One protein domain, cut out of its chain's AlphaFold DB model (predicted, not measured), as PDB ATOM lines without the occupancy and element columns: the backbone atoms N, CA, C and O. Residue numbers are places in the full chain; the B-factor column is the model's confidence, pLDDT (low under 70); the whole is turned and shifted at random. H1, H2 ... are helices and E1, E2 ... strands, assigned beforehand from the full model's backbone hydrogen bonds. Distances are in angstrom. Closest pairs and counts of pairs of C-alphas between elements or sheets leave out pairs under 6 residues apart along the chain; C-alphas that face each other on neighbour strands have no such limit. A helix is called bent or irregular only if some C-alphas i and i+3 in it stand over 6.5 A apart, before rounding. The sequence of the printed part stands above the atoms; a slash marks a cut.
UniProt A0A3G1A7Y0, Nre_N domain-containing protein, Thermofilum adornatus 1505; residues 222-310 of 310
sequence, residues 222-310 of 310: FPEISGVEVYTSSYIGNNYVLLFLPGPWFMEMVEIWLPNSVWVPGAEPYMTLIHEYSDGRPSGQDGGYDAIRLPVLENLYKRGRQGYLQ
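AT A GLANCE: This is residues 222 to 310 of the 310 residues of the protein "Nre_N domain-containing protein" of Thermofilum adornatus 1505 (UniProt A0A3G1A7Y0). Two antiparallel strand hairpins, E1 with E2 and E3 with E4, stand side by side as a wall, and the short last stretch of the chain, residues 308 to 309, runs in the gap between E2 and E3. One helix, H1, lies over one face of this wall, with its residues 288 to 296 nearest to E3, while the long loop of residues 258 to 269 reaches out at one end of the E3 and E4 hairpin. The printed part has 89 residues, with four named strands and then one named helix, in the order E1 E2 E3 E4 H1; the class is mixed, helices and strands. The whole is only just compact, close to loose, with a radius of gyration of the C-alphas of 14.4 A, and elongated, with spans of 45 by 26 by 18 A.

HOW THE PARTS SIT: Begin with E3, residues 250 to 257, and E4, residues 270 to 276, a hairpin of antiparallel neighbours at 169 degrees. Look there for N 253 and O 274, 2.8 A apart, and N 272 and O 255, 2.9 A apart, within hydrogen-bond range. E3 is near E2, residues 238 to 245, with 12 pairs of C-alphas within 10 A. Residues 308 to 309 pair antiparallel with residues 244 to 245 of E2 and parallel with residues 250 to 251 of E3. E2 forms the other hairpin with E1, residues 229 to 235, antiparallel at 168 degrees; find N 231 and O 242 there, 2.9 A apart. E1 and E3 are apart. For H1, residues 287 to 303, the closest C-alphas to E3 are those of Met 253 and Tyr 289, 6.8 A apart. H1 and E2 are apart. In H1, 12 of 13 O i to N i+4 pairs are within hydrogen-bond range.

IN THESE COORDINATES: Find C-alpha 250 at (22.154, 26.875, 48.550); from there E3 runs 23.3 A to C-alpha 257. E4 covers 20.4 A and ends at C-alpha 276, at (18.912, 31.002, 50.766). E1 also covers 20.4 A, and E2 covers 22.8 A. H1 runs 25.0 A to C-alpha 303 at (17.421, 14.720, 37.992); it is neither bent nor irregular, but only just: C-alphas 292 and 295 are 6.0 A apart.

THE WHOLE: The two C-alphas farthest apart are those of Pro 223 and Pro 265, 44.9 A. The printed part has no cut and ends at residue 310, the chain's last residue. The link from E3 to E4, 12 residues, is long; those from E1 to E2 and from E2 to E3 are tight, and that from E4 to H1 is short. The mean pLDDT of the printed part is 92.8, and no printed residue is under 70.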
ATOM      1  N   PHE A 222      19.189  14.188  47.928       98.00
ATOM      2  CA  PHE A 222      19.799  13.631  46.730       98.00
ATOM      3  C   PHE A 222      21.316  13.840  46.697       98.00
ATOM      4  O   PHE A 222      21.829  14.733  47.367       98.00
ATOM      5  N   PRO A 223      22.065  13.036  45.924       97.69
ATOM      6  CA  PRO A 223      23.481  13.300  45.700       97.69
ATOM      7  C   PRO A 223      23.691  14.616  44.942       97.69
ATOM      8  O   PRO A 223      22.819  15.080  44.205       97.69
ATOM      9  N   GLU A 224      24.867  15.205  45.106       97.69
ATOM     10  CA  GLU A 224      25.244  16.452  44.442       97.69
ATOM     11  C   GLU A 224      25.371  16.271  42.922       97.69
ATOM     12  O   GLU A 224      25.625  15.168  42.416       97.69
ATOM     13  N   ILE A 225      25.197  17.357  42.167       97.12
ATOM     14  CA  ILE A 225      25.582  17.394  40.755       97.12
ATOM     15  C   ILE A 225      27.081  17.101  40.604       97.12
ATOM     16  O   ILE A 225      27.892  17.405  41.474       97.12
ATOM     17  N   SER A 226      27.456  16.495  39.481       95.31
ATOM     18  CA  SER A 226      28.812  15.965  39.293       95.31
ATOM     19  C   SER A 226      29.851  17.015  38.898       95.31
ATOM     20  O   SER A 226      31.042  16.719  38.914       95.31
ATOM     21  N   GLY A 227      29.427  18.217  38.514       96.19
ATOM     22  CA  GLY A 227      30.314  19.269  38.040       96.19
ATOM     23  C   GLY A 227      29.594  20.600  37.889       96.19
ATOM     24  O   GLY A 227      28.413  20.717  38.210       96.19
ATOM     25  N   VAL A 228      30.338  21.595  37.412       97.81
ATOM     26  CA  VAL A 228      29.820  22.941  37.161       97.81
ATOM     27  C   VAL A 228      29.014  22.958  35.865       97.81
ATOM     28  O   VAL A 228      29.492  22.484  34.834       97.81
ATOM     29  N   GLU A 229      27.815  23.532  35.907       97.38
ATOM     30  CA  GLU A 229      26.936  23.682  34.745       97.38
ATOM     31  C   GLU A 229      26.507  25.146  34.614       97.38
ATOM     32  O   GLU A 229      26.170  25.792  35.605       97.38
ATOM     33  N   VAL A 230      26.507  25.673  33.388       97.44
ATOM     34  CA  VAL A 230      26.081  27.049  33.098       97.44
ATOM     35  C   VAL A 230      24.961  27.011  32.076       97.44
ATOM     36  O   VAL A 230      25.107  26.418  31.006       97.44
ATOM     37  N   TYR A 231      23.863  27.684  32.394       96.38
ATOM     38  CA  TYR A 231      22.726  27.850  31.503       96.38
ATOM     39  C   TYR A 231      22.458  29.328  31.283       96.38
ATOM     40  O   TYR A 231      22.534  30.134  32.207       96.38
ATOM     41  N   THR A 232      22.113  29.683  30.052       96.50
ATOM     42  CA  THR A 232      21.716  31.043  29.704       96.50
ATOM     43  C   THR A 232      20.403  31.022  28.944       96.50
ATOM     44  O   THR A 232      20.100  30.091  28.194       96.50
ATOM     45  N   SER A 233      19.589  32.047  29.159       94.06
ATOM     46  CA  SER A 233      18.352  32.242  28.415       94.06
ATOM     47  C   SER A 233      17.993  33.717  28.364       94.06
ATOM     48  O   SER A 233      18.400  34.494  29.225       94.06
ATOM     49  N   SER A 234      17.212  34.116  27.368       93.50
ATOM     50  CA  SER A 234      16.676  35.468  27.293       93.50
ATOM     51  C   SER A 234      15.258  35.454  26.747       93.50
ATOM     52  O   SER A 234      14.929  34.717  25.815       93.50
ATOM     53  N   TYR A 235      14.392  36.255  27.361       92.00
ATOM     54  CA  TYR A 235      12.996  36.352  26.960       92.00
ATOM     55  C   TYR A 235      12.373  37.671  27.422       92.00
ATOM     56  O   TYR A 235      12.525  38.079  28.572       92.00
ATOM     57  N   ILE A 236      11.663  38.353  26.515       89.12
ATOM     58  CA  ILE A 236      10.951  39.620  26.780       89.12
ATOM     59  C   ILE A 236      11.841  40.655  27.502       89.12
ATOM     60  O   ILE A 236      11.448  41.294  28.473       89.12
ATOM     61  N   GLY A 237      13.078  40.814  27.029       87.06
ATOM     62  CA  GLY A 237      14.028  41.781  27.590       87.06
ATOM     63  C   GLY A 237      14.682  41.362  28.910       87.06
ATOM     64  O   GLY A 237      15.549  42.087  29.385       87.06
ATOM     65  N   ASN A 238      14.328  40.203  29.472       90.38
ATOM     66  CA  ASN A 238      15.035  39.608  30.603       90.38
ATOM     67  C   ASN A 238      16.151  38.696  30.099       90.38
ATOM     68  O   ASN A 238      15.974  37.989  29.104       90.38
ATOM     69  N   ASN A 239      17.278  38.697  30.806       94.06
ATOM     70  CA  ASN A 239      18.387  37.779  30.584       94.06
ATOM     71  C   ASN A 239      18.612  36.985  31.867       94.06
ATOM     72  O   ASN A 239      18.690  37.565  32.946       94.06
ATOM     73  N   TYR A 240      18.723  35.675  31.725       94.50
ATOM     74  CA  TYR A 240      18.928  34.735  32.813       94.50
ATOM     75  C   TYR A 240      20.266  34.040  32.605       94.50
ATOM     76  O   TYR A 240      20.551  33.542  31.512       94.50
ATOM     77  N   VAL A 241      21.062  33.992  33.663       96.69
ATOM     78  CA  VAL A 241      22.274  33.181  33.756       96.69
ATOM     79  C   VAL A 241      22.112  32.351  35.017       96.69
ATOM     80  O   VAL A 241      21.846  32.915  36.069       96.69
ATOM     81  N   LEU A 242      22.199  31.031  34.886       96.88
ATOM     82  CA  LEU A 242      22.116  30.095  36.001       96.88
ATOM     83  C   LEU A 242      23.422  29.318  36.075       96.88
ATOM     84  O   LEU A 242      23.795  28.647  35.107       96.88
ATOM     85  N   LEU A 243      24.094  29.393  37.217       97.44
ATOM     86  CA  LEU A 243      25.320  28.668  37.509       97.44
ATOM     87  C   LEU A 243      25.032  27.610  38.573       97.44
ATOM     88  O   LEU A 243      24.759  27.928  39.726       97.44
ATOM     89  N   PHE A 244      25.124  26.340  38.195       97.56
ATOM     90  CA  PHE A 244      24.995  25.221  39.119       97.56
ATOM     91  C   PHE A 244      26.382  24.716  39.517       97.56
ATOM     92  O   PHE A 244      27.216  24.414  38.661       97.56
ATOM     93  N   LEU A 245      26.611  24.591  40.820       97.38
ATOM     94  CA  LEU A 245      27.853  24.135  41.432       97.38
ATOM     95  C   LEU A 245      27.602  22.876  42.286       97.38
ATOM     96  O   LEU A 245      26.546  22.768  42.922       97.38
ATOM     97  N   PRO A 246      28.550  21.919  42.329       97.19
ATOM     98  CA  PRO A 246      28.502  20.818  43.287       97.19
ATOM     99  C   PRO A 246      28.457  21.342  44.725       97.19
ATOM    100  O   PRO A 246      29.157  22.298  45.064       97.19
ATOM    101  N   GLY A 247      27.633  20.717  45.559       94.56
ATOM    102  CA  GLY A 247      27.482  21.074  46.963       94.56
ATOM    103  C   GLY A 247      26.065  20.861  47.494       94.56
ATOM    104  O   GLY A 247      25.150  20.514  46.734       94.56
ATOM    105  N   PRO A 248      25.859  21.089  48.803       94.56
ATOM    106  CA  PRO A 248      24.529  21.084  49.388       94.56
ATOM    107  C   PRO A 248      23.676  22.213  48.803       94.56
ATOM    108  O   PRO A 248      24.206  23.207  48.305       94.56
ATOM    109  N   TRP A 249      22.351  22.087  48.919       96.00
ATOM    110  CA  TRP A 249      21.455  23.169  48.512       96.00
ATOM    111  C   TRP A 249      21.834  24.500  49.164       96.00
ATOM    112  O   TRP A 249      21.816  24.653  50.391       96.00
ATOM    113  N   PHE A 250      22.082  25.457  48.291       95.25
ATOM    114  CA  PHE A 250      22.154  26.875  48.550       95.25
ATOM    115  C   PHE A 250      21.662  27.553  47.272       95.25
ATOM    116  O   PHE A 250      21.846  27.017  46.175       95.25
ATOM    117  N   MET A 251      21.036  28.713  47.391       95.50
ATOM    118  CA  MET A 251      20.666  29.505  46.228       95.50
ATOM    119  C   MET A 251      21.007  30.966  46.466       95.50
ATOM    120  O   MET A 251      20.555  31.550  47.444       95.50
ATOM    121  N   GLU A 252      21.752  31.555  45.546       95.50
ATOM    122  CA  GLU A 252      21.927  32.991  45.410       95.50
ATOM    123  C   GLU A 252      21.133  33.473  44.199       95.50
ATOM    124  O   GLU A 252      21.013  32.769  43.202       95.50
ATOM    125  N   MET A 253      20.561  34.666  44.289       95.25
ATOM    126  CA  MET A 253      19.948  35.350  43.165       95.25
ATOM    127  C   MET A 253      20.386  36.805  43.187       95.25
ATOM    128  O   MET A 253      20.115  37.528  44.149       95.25
ATOM    129  N   VAL A 254      21.001  37.235  42.090       94.88
ATOM    130  CA  VAL A 254      21.263  38.645  41.807       94.88
ATOM    131  C   VAL A 254      20.260  39.113  40.762       94.88
ATOM    132  O   VAL A 254      20.283  38.651  39.623       94.88
ATOM    133  N   GLU A 255      19.386  40.048  41.126       93.38
ATOM    134  CA  GLU A 255      18.480  40.690  40.173       93.38
ATOM    135  C   GLU A 255      18.956  42.115  39.891       93.38
ATOM    136  O   GLU A 255      19.220  42.899  40.807       93.38
ATOM    137  N   ILE A 256      19.079  42.441  38.602       93.12
ATOM    138  CA  ILE A 256      19.567  43.733  38.123       93.12
ATOM    139  C   ILE A 256      18.499  44.361  37.238       93.12
ATOM    140  O   ILE A 256      18.190  43.866  36.154       93.12
ATOM    141  N   TRP A 257      17.991  45.506  37.672       92.31
ATOM    142  CA  TRP A 257      17.104  46.348  36.888       92.31
ATOM    143  C   TRP A 257      17.917  47.462  36.236       92.31
ATOM    144  O   TRP A 257      18.563  48.267  36.913       92.31
ATOM    145  N   LEU A 258      17.885  47.505  34.903       91.12
ATOM    146  CA  LEU A 258      18.653  48.475  34.130       91.12
ATOM    147  C   LEU A 258      18.167  49.919  34.372       91.12
ATOM    148  O   LEU A 258      16.956  50.141  34.527       91.12
ATOM    149  N   PRO A 259      19.097  50.895  34.360       90.94
ATOM    150  CA  PRO A 259      18.783  52.309  34.538       90.94
ATOM    151  C   PRO A 259      17.954  52.870  33.382       90.94
ATOM    152  O   PRO A 259      17.825  52.254  32.321       90.94
ATOM    153  N   ASN A 260      17.427  54.079  33.573       86.44
ATOM    154  CA  ASN A 260      16.552  54.780  32.626       86.44
ATOM    155  C   ASN A 260      15.313  53.963  32.225       86.44
ATOM    156  O   ASN A 260      14.781  54.095  31.119       86.44
ATOM    157  N   SER A 261      14.852  53.105  33.130       82.19
ATOM    158  CA  SER A 261      13.628  52.340  32.967       82.19
ATOM    159  C   SER A 261      12.517  52.938  33.821       82.19
ATOM    160  O   SER A 261      12.732  53.756  34.712       82.19
ATOM    161  N   VAL A 262      11.286  52.512  33.561       77.31
ATOM    162  CA  VAL A 262      10.115  52.922  34.349       77.31
ATOM    163  C   VAL A 262      10.261  52.503  35.820       77.31
ATOM    164  O   VAL A 262       9.744  53.169  36.712       77.31
ATOM    165  N   TRP A 263      10.975  51.402  36.059       77.62
ATOM    166  CA  TRP A 263      11.230  50.838  37.382       77.62
ATOM    167  C   TRP A 263      12.465  51.456  38.046       77.62
ATOM    168  O   TRP A 263      12.500  51.578  39.266       77.62
ATOM    169  N   VAL A 264      13.443  51.900  37.246       86.69
ATOM    170  CA  VAL A 264      14.671  52.568  37.696       86.69
ATOM    171  C   VAL A 264      14.864  53.861  36.894       86.69
ATOM    172  O   VAL A 264      15.598  53.870  35.905       86.69
ATOM    173  N   PRO A 265      14.207  54.972  37.290       82.56
ATOM    174  CA  PRO A 265      14.284  56.238  36.553       82.56
ATOM    175  C   PRO A 265      15.661  56.924  36.596       82.56
ATOM    176  O   PRO A 265      15.858  57.931  35.924       82.56
ATOM    177  N   GLY A 266      16.591  56.426  37.418       88.00
ATOM    178  CA  GLY A 266      17.939  56.971  37.577       88.00
ATOM    179  C   GLY A 266      18.947  56.433  36.558       88.00
ATOM    180  O   GLY A 266      18.660  55.506  35.803       88.00
ATOM    181  N   ALA A 267      20.147  57.019  36.574       88.75
ATOM    182  CA  ALA A 267      21.267  56.614  35.722       88.75
ATOM    183  C   ALA A 267      21.988  55.347  36.215       88.75
ATOM    184  O   ALA A 267      22.638  54.673  35.420       88.75
ATOM    185  N   GLU A 268      21.841  55.013  37.499       92.06
ATOM    186  CA  GLU A 268      22.442  53.827  38.112       92.06
ATOM    187  C   GLU A 268      21.471  52.639  38.092       92.06
ATOM    188  O   GLU A 268      20.272  52.835  38.328       92.06
ATOM    189  N   PRO A 269      21.950  51.411  37.823       92.06
ATOM    190  CA  PRO A 269      21.127  50.216  37.931       92.06
ATOM    191  C   PRO A 269      20.690  49.983  39.380       92.06
ATOM    192  O   PRO A 269      21.430  50.251  40.326       92.06
ATOM    193  N   TYR A 270      19.503  49.408  39.552       91.75
ATOM    194  CA  TYR A 270      19.100  48.848  40.837       91.75
ATOM    195  C   TYR A 270      19.509  47.377  40.879       91.75
ATOM    196  O   TYR A 270      19.176  46.615  39.972       91.75
ATOM    197  N   MET A 271      20.233  46.986  41.923       91.75
ATOM    198  CA  MET A 271      20.682  45.614  42.135       91.75
ATOM    199  C   MET A 271      20.190  45.128  43.491       91.75
ATOM    200  O   MET A 271      20.319  45.833  44.493       91.75
ATOM    201  N   THR A 272      19.660  43.913  43.522       91.88
ATOM    202  CA  THR A 272      19.302  43.222  44.758       91.88
ATOM    203  C   THR A 272      19.921  41.832  44.782       91.88
ATOM    204  O   THR A 272      20.094  41.196  43.742       91.88
ATOM    205  N   LEU A 273      20.275  41.386  45.984       93.75
ATOM    206  CA  LEU A 273      20.865  40.085  46.260       93.75
ATOM    207  C   LEU A 273      19.987  39.371  47.282       93.75
ATOM    208  O   LEU A 273      19.802  39.863  48.397       93.75
ATOM    209  N   ILE A 274      19.489  38.195  46.919       95.00
ATOM    210  CA  ILE A 274      18.764  37.308  47.826       95.00
ATOM    211  C   ILE A 274      19.521  35.996  47.891       95.00
ATOM    212  O   ILE A 274      19.885  35.436  46.865       95.00
ATOM    213  N   HIS A 275      19.749  35.503  49.101       94.12
ATOM    214  CA  HIS A 275      20.377  34.210  49.315       94.12
ATOM    215  C   HIS A 275      19.493  33.338  50.198       94.12
ATOM    216  O   HIS A 275      18.795  33.828  51.084       94.12
ATOM    217  N   GLU A 276      19.553  32.037  49.974       94.06
ATOM    218  CA  GLU A 276      18.912  31.002  50.766       94.06
ATOM    219  C   GLU A 276      19.951  29.937  51.094       94.06
ATOM    220  O   GLU A 276      20.552  29.330  50.205       94.06
ATOM    221  N   TYR A 277      20.144  29.698  52.388       90.31
ATOM    222  CA  TYR A 277      21.038  28.657  52.868       90.31
ATOM    223  C   TYR A 277      20.360  27.279  52.830       90.31
ATOM    224  O   TYR A 277      19.202  27.092  52.442       90.31
ATOM    225  N   SER A 278      21.069  26.276  53.340       85.56
ATOM    226  CA  SER A 278      20.564  24.914  53.506       85.56
ATOM    227  C   SER A 278      19.385  24.790  54.480       85.56
ATOM    228  O   SER A 278      18.815  23.706  54.605       85.56
ATOM    229  N   ASP A 279      18.945  25.863  55.141       86.75
ATOM    230  CA  ASP A 279      17.721  25.897  55.946       86.75
ATOM    231  C   ASP A 279      16.454  26.134  55.103       86.75
ATOM    232  O   ASP A 279      15.345  25.861  55.566       86.75
ATOM    233  N   GLY A 280      16.607  26.534  53.836       87.06
ATOM    234  CA  GLY A 280      15.493  26.836  52.942       87.06
ATOM    235  C   GLY A 280      14.784  28.153  53.261       87.06
ATOM    236  O   GLY A 280      13.596  28.284  52.963       87.06
ATOM    237  N   ARG A 281      15.455  29.085  53.949       90.69
ATOM    238  CA  ARG A 281      14.901  30.397  54.290       90.69
ATOM    239  C   ARG A 281      15.633  31.489  53.505       90.69
ATOM    240  O   ARG A 281      16.812  31.721  53.769       90.69
ATOM    241  N   PRO A 282      14.955  32.181  52.578       91.62
ATOM    242  CA  PRO A 282      15.578  33.274  51.853       91.62
ATOM    243  C   PRO A 282      15.769  34.496  52.760       91.62
ATOM    244  O   PRO A 282      14.951  34.774  53.643       91.62
ATOM    245  N   SER A 283      16.842  35.246  52.514       92.50
ATOM    246  CA  SER A 283      17.206  36.469  53.240       92.50
ATOM    247  C   SER A 283      16.249  37.640  52.993       92.50
ATOM    248  O   SER A 283      16.190  38.571  53.797       92.50
ATOM    249  N   GLY A 284      15.462  37.576  51.916       87.19
ATOM    250  CA  GLY A 284      14.420  38.535  51.561       87.19
ATOM    251  C   GLY A 284      13.163  37.839  51.042       87.19
ATOM    252  O   GLY A 284      13.203  36.687  50.617       87.19
ATOM    253  N   GLN A 285      12.025  38.535  51.093       78.00
ATOM    254  CA  GLN A 285      10.806  38.091  50.413       78.00
ATOM    255  C   GLN A 285      10.701  38.811  49.076       78.00
ATOM    256  O   GLN A 285      10.486  40.021  49.052       78.00
ATOM    257  N   ASP A 286      10.821  38.060  47.987       83.94
ATOM    258  CA  ASP A 286      10.679  38.584  46.638       83.94
ATOM    259  C   ASP A 286       9.994  37.564  45.724       83.94
ATOM    260  O   ASP A 286      10.260  36.366  45.785       83.94
ATOM    261  N   GLY A 287       9.081  38.049  44.880       82.19
ATOM    262  CA  GLY A 287       8.324  37.179  43.981       82.19
ATOM    263  C   GLY A 287       9.144  36.659  42.800       82.19
ATOM    264  O   GLY A 287       8.853  35.572  42.314       82.19
ATOM    265  N   GLY A 288      10.151  37.410  42.341       87.56
ATOM    266  CA  GLY A 288      11.091  36.970  41.311       87.56
ATOM    267  C   GLY A 288      11.979  35.836  41.816       87.56
ATOM    268  O   GLY A 288      12.168  34.848  41.108       87.56
ATOM    269  N   TYR A 289      12.414  35.921  43.077       93.50
ATOM    270  CA  TYR A 289      13.142  34.842  43.744       93.50
ATOM    271  C   TYR A 289      12.357  33.526  43.759       93.50
ATOM    272  O   TYR A 289      12.852  32.516  43.256       93.50
ATOM    273  N   ASP A 290      11.124  33.527  44.280       93.62
ATOM    274  CA  ASP A 290      10.293  32.313  44.326       93.62
ATOM    275  C   ASP A 290       9.999  31.765  42.910       93.62
ATOM    276  O   ASP A 290      10.025  30.547  42.699       93.62
ATOM    277  N   ALA A 291       9.815  32.653  41.922       90.75
ATOM    278  CA  ALA A 291       9.568  32.287  40.525       90.75
ATOM    279  C   ALA A 291      10.775  31.632  39.826       90.75
ATOM    280  O   ALA A 291      10.580  30.837  38.907       90.75
ATOM    281  N   ILE A 292      12.012  31.932  40.245       93.69
ATOM    282  CA  ILE A 292      13.231  31.258  39.759       93.69
ATOM    283  C   ILE A 292      13.503  29.988  40.569       93.69
ATOM    284  O   ILE A 292      13.842  28.944  40.007       93.69
ATOM    285  N   ARG A 293      13.326  30.054  41.891       95.56
ATOM    286  CA  ARG A 293      13.608  28.947  42.810       95.56
ATOM    287  C   ARG A 293      12.802  27.700  42.475       95.56
ATOM    288  O   ARG A 293      13.348  26.597  42.503       95.56
ATOM    289  N   LEU A 294      11.517  27.851  42.153       96.31
ATOM    290  CA  LEU A 294      10.654  26.719  41.833       96.31
ATOM    291  C   LEU A 294      11.171  25.881  40.642       96.31
ATOM    292  O   LEU A 294      11.486  24.714  40.867       96.31
ATOM    293  N   PRO A 295      11.319  26.411  39.411       95.25
ATOM    294  CA  PRO A 295      11.764  25.612  38.265       95.25
ATOM    295  C   PRO A 295      13.181  25.038  38.432       95.25
ATOM    296  O   PRO A 295      13.475  23.956  37.917       95.25
ATOM    297  N   VAL A 296      14.057  25.709  39.190       96.69
ATOM    298  CA  VAL A 296      15.367  25.161  39.589       96.69
ATOM    299  C   VAL A 296      15.180  23.891  40.419       96.69
ATOM    300  O   VAL A 296      15.780  22.854  40.123       96.69
ATOM    301  N   LEU A 297      14.327  23.947  41.443       97.75
ATOM    302  CA  LEU A 297      14.031  22.796  42.289       97.75
ATOM    303  C   LEU A 297      13.318  21.684  41.521       97.75
ATOM    304  O   LEU A 297      13.618  20.516  41.754       97.75
ATOM    305  N   GLU A 298      12.436  22.012  40.577       97.50
ATOM    306  CA  GLU A 298      11.817  21.028  39.682       97.50
ATOM    307  C   GLU A 298      12.863  20.299  38.834       97.50
ATOM    308  O   GLU A 298      12.827  19.070  38.714       97.50
ATOM    309  N   ASN A 299      13.828  21.038  38.277       97.12
ATOM    310  CA  ASN A 299      14.919  20.472  37.490       97.12
ATOM    311  C   ASN A 299      15.786  19.520  38.326       97.12
ATOM    312  O   ASN A 299      15.998  18.370  37.933       97.12
ATOM    313  N   LEU A 300      16.241  19.976  39.495       97.69
ATOM    314  CA  LEU A 300      17.047  19.180  40.420       97.69
ATOM    315  C   LEU A 300      16.289  17.946  40.917       97.69
ATOM    316  O   LEU A 300      16.833  16.837  40.918       97.69
ATOM    317  N   TYR A 301      15.008  18.111  41.252       98.25
ATOM    318  CA  TYR A 301      14.150  17.017  41.682       98.25
ATOM    319  C   TYR A 301      14.022  15.945  40.595       98.25
ATOM    320  O   TYR A 301      14.260  14.767  40.858       98.25
ATOM    321  N   LYS A 302      13.737  16.355  39.352       97.75
ATOM    322  CA  LYS A 302      13.638  15.455  38.194       97.75
ATOM    323  C   LYS A 302      14.939  14.694  37.925       97.75
ATOM    324  O   LYS A 302      14.898  13.544  37.496       97.75
ATOM    325  N   ARG A 303      16.090  15.326  38.164       97.00
ATOM    326  CA  ARG A 303      17.421  14.720  37.992       97.00
ATOM    327  C   ARG A 303      17.821  13.809  39.152       97.00
ATOM    328  O   ARG A 303      18.808  13.085  39.026       97.00
ATOM    329  N   GLY A 304      17.107  13.854  40.278       97.94
ATOM    330  CA  GLY A 304      17.538  13.189  41.503       97.94
ATOM    331  C   GLY A 304      18.889  13.726  41.975       97.94
ATOM    332  O   GLY A 304      19.797  12.940  42.265       97.94
ATOM    333  N   ARG A 305      19.063  15.054  41.944       97.75
ATOM    334  CA  ARG A 305      20.300  15.746  42.331       97.75
ATOM    335  C   ARG A 305      20.025  16.939  43.241       97.75
ATOM    336  O   ARG A 305      18.915  17.457  43.240       97.75
ATOM    337  N   GLN A 306      21.045  17.382  43.971       97.12
ATOM    338  CA  GLN A 306      21.106  18.704  44.600       97.12
ATOM    339  C   GLN A 306      22.335  19.479  44.128       97.12
ATOM    340  O   GLN A 306      23.248  18.900  43.541       97.12
ATOM    341  N   GLY A 307      22.357  20.778  44.376       95.50
ATOM    342  CA  GLY A 307      23.490  21.628  44.049       95.50
ATOM    343  C   GLY A 307      23.304  23.022  44.620       95.50
ATOM    344  O   GLY A 307      22.208  23.384  45.059       95.50
ATOM    345  N   TYR A 308      24.381  23.790  44.573       94.88
ATOM    346  CA  TYR A 308      24.371  25.221  44.819       94.88
ATOM    347  C   TYR A 308      24.030  25.945  43.505       94.88
ATOM    348  O   TYR A 308      24.663  25.682  42.486       94.88
ATOM    349  N   LEU A 309      23.025  26.823  43.519       94.50
ATOM    350  CA  LEU A 309      22.714  27.739  42.422       94.50
ATOM    351  C   LEU A 309      23.200  29.172  42.707       94.50
ATOM    352  O   LEU A 309      22.902  29.698  43.778       94.50
ATOM    353  N   GLN A 310      23.834  29.813  41.722       89.25
ATOM    354  CA  GLN A 310      24.003  31.272  41.619       89.25
ATOM    355  C   GLN A 310      23.343  31.835  40.359       89.25
ATOM    356  O   GLN A 310      23.304  31.106  39.335       89.25
TER     357      GLN A 310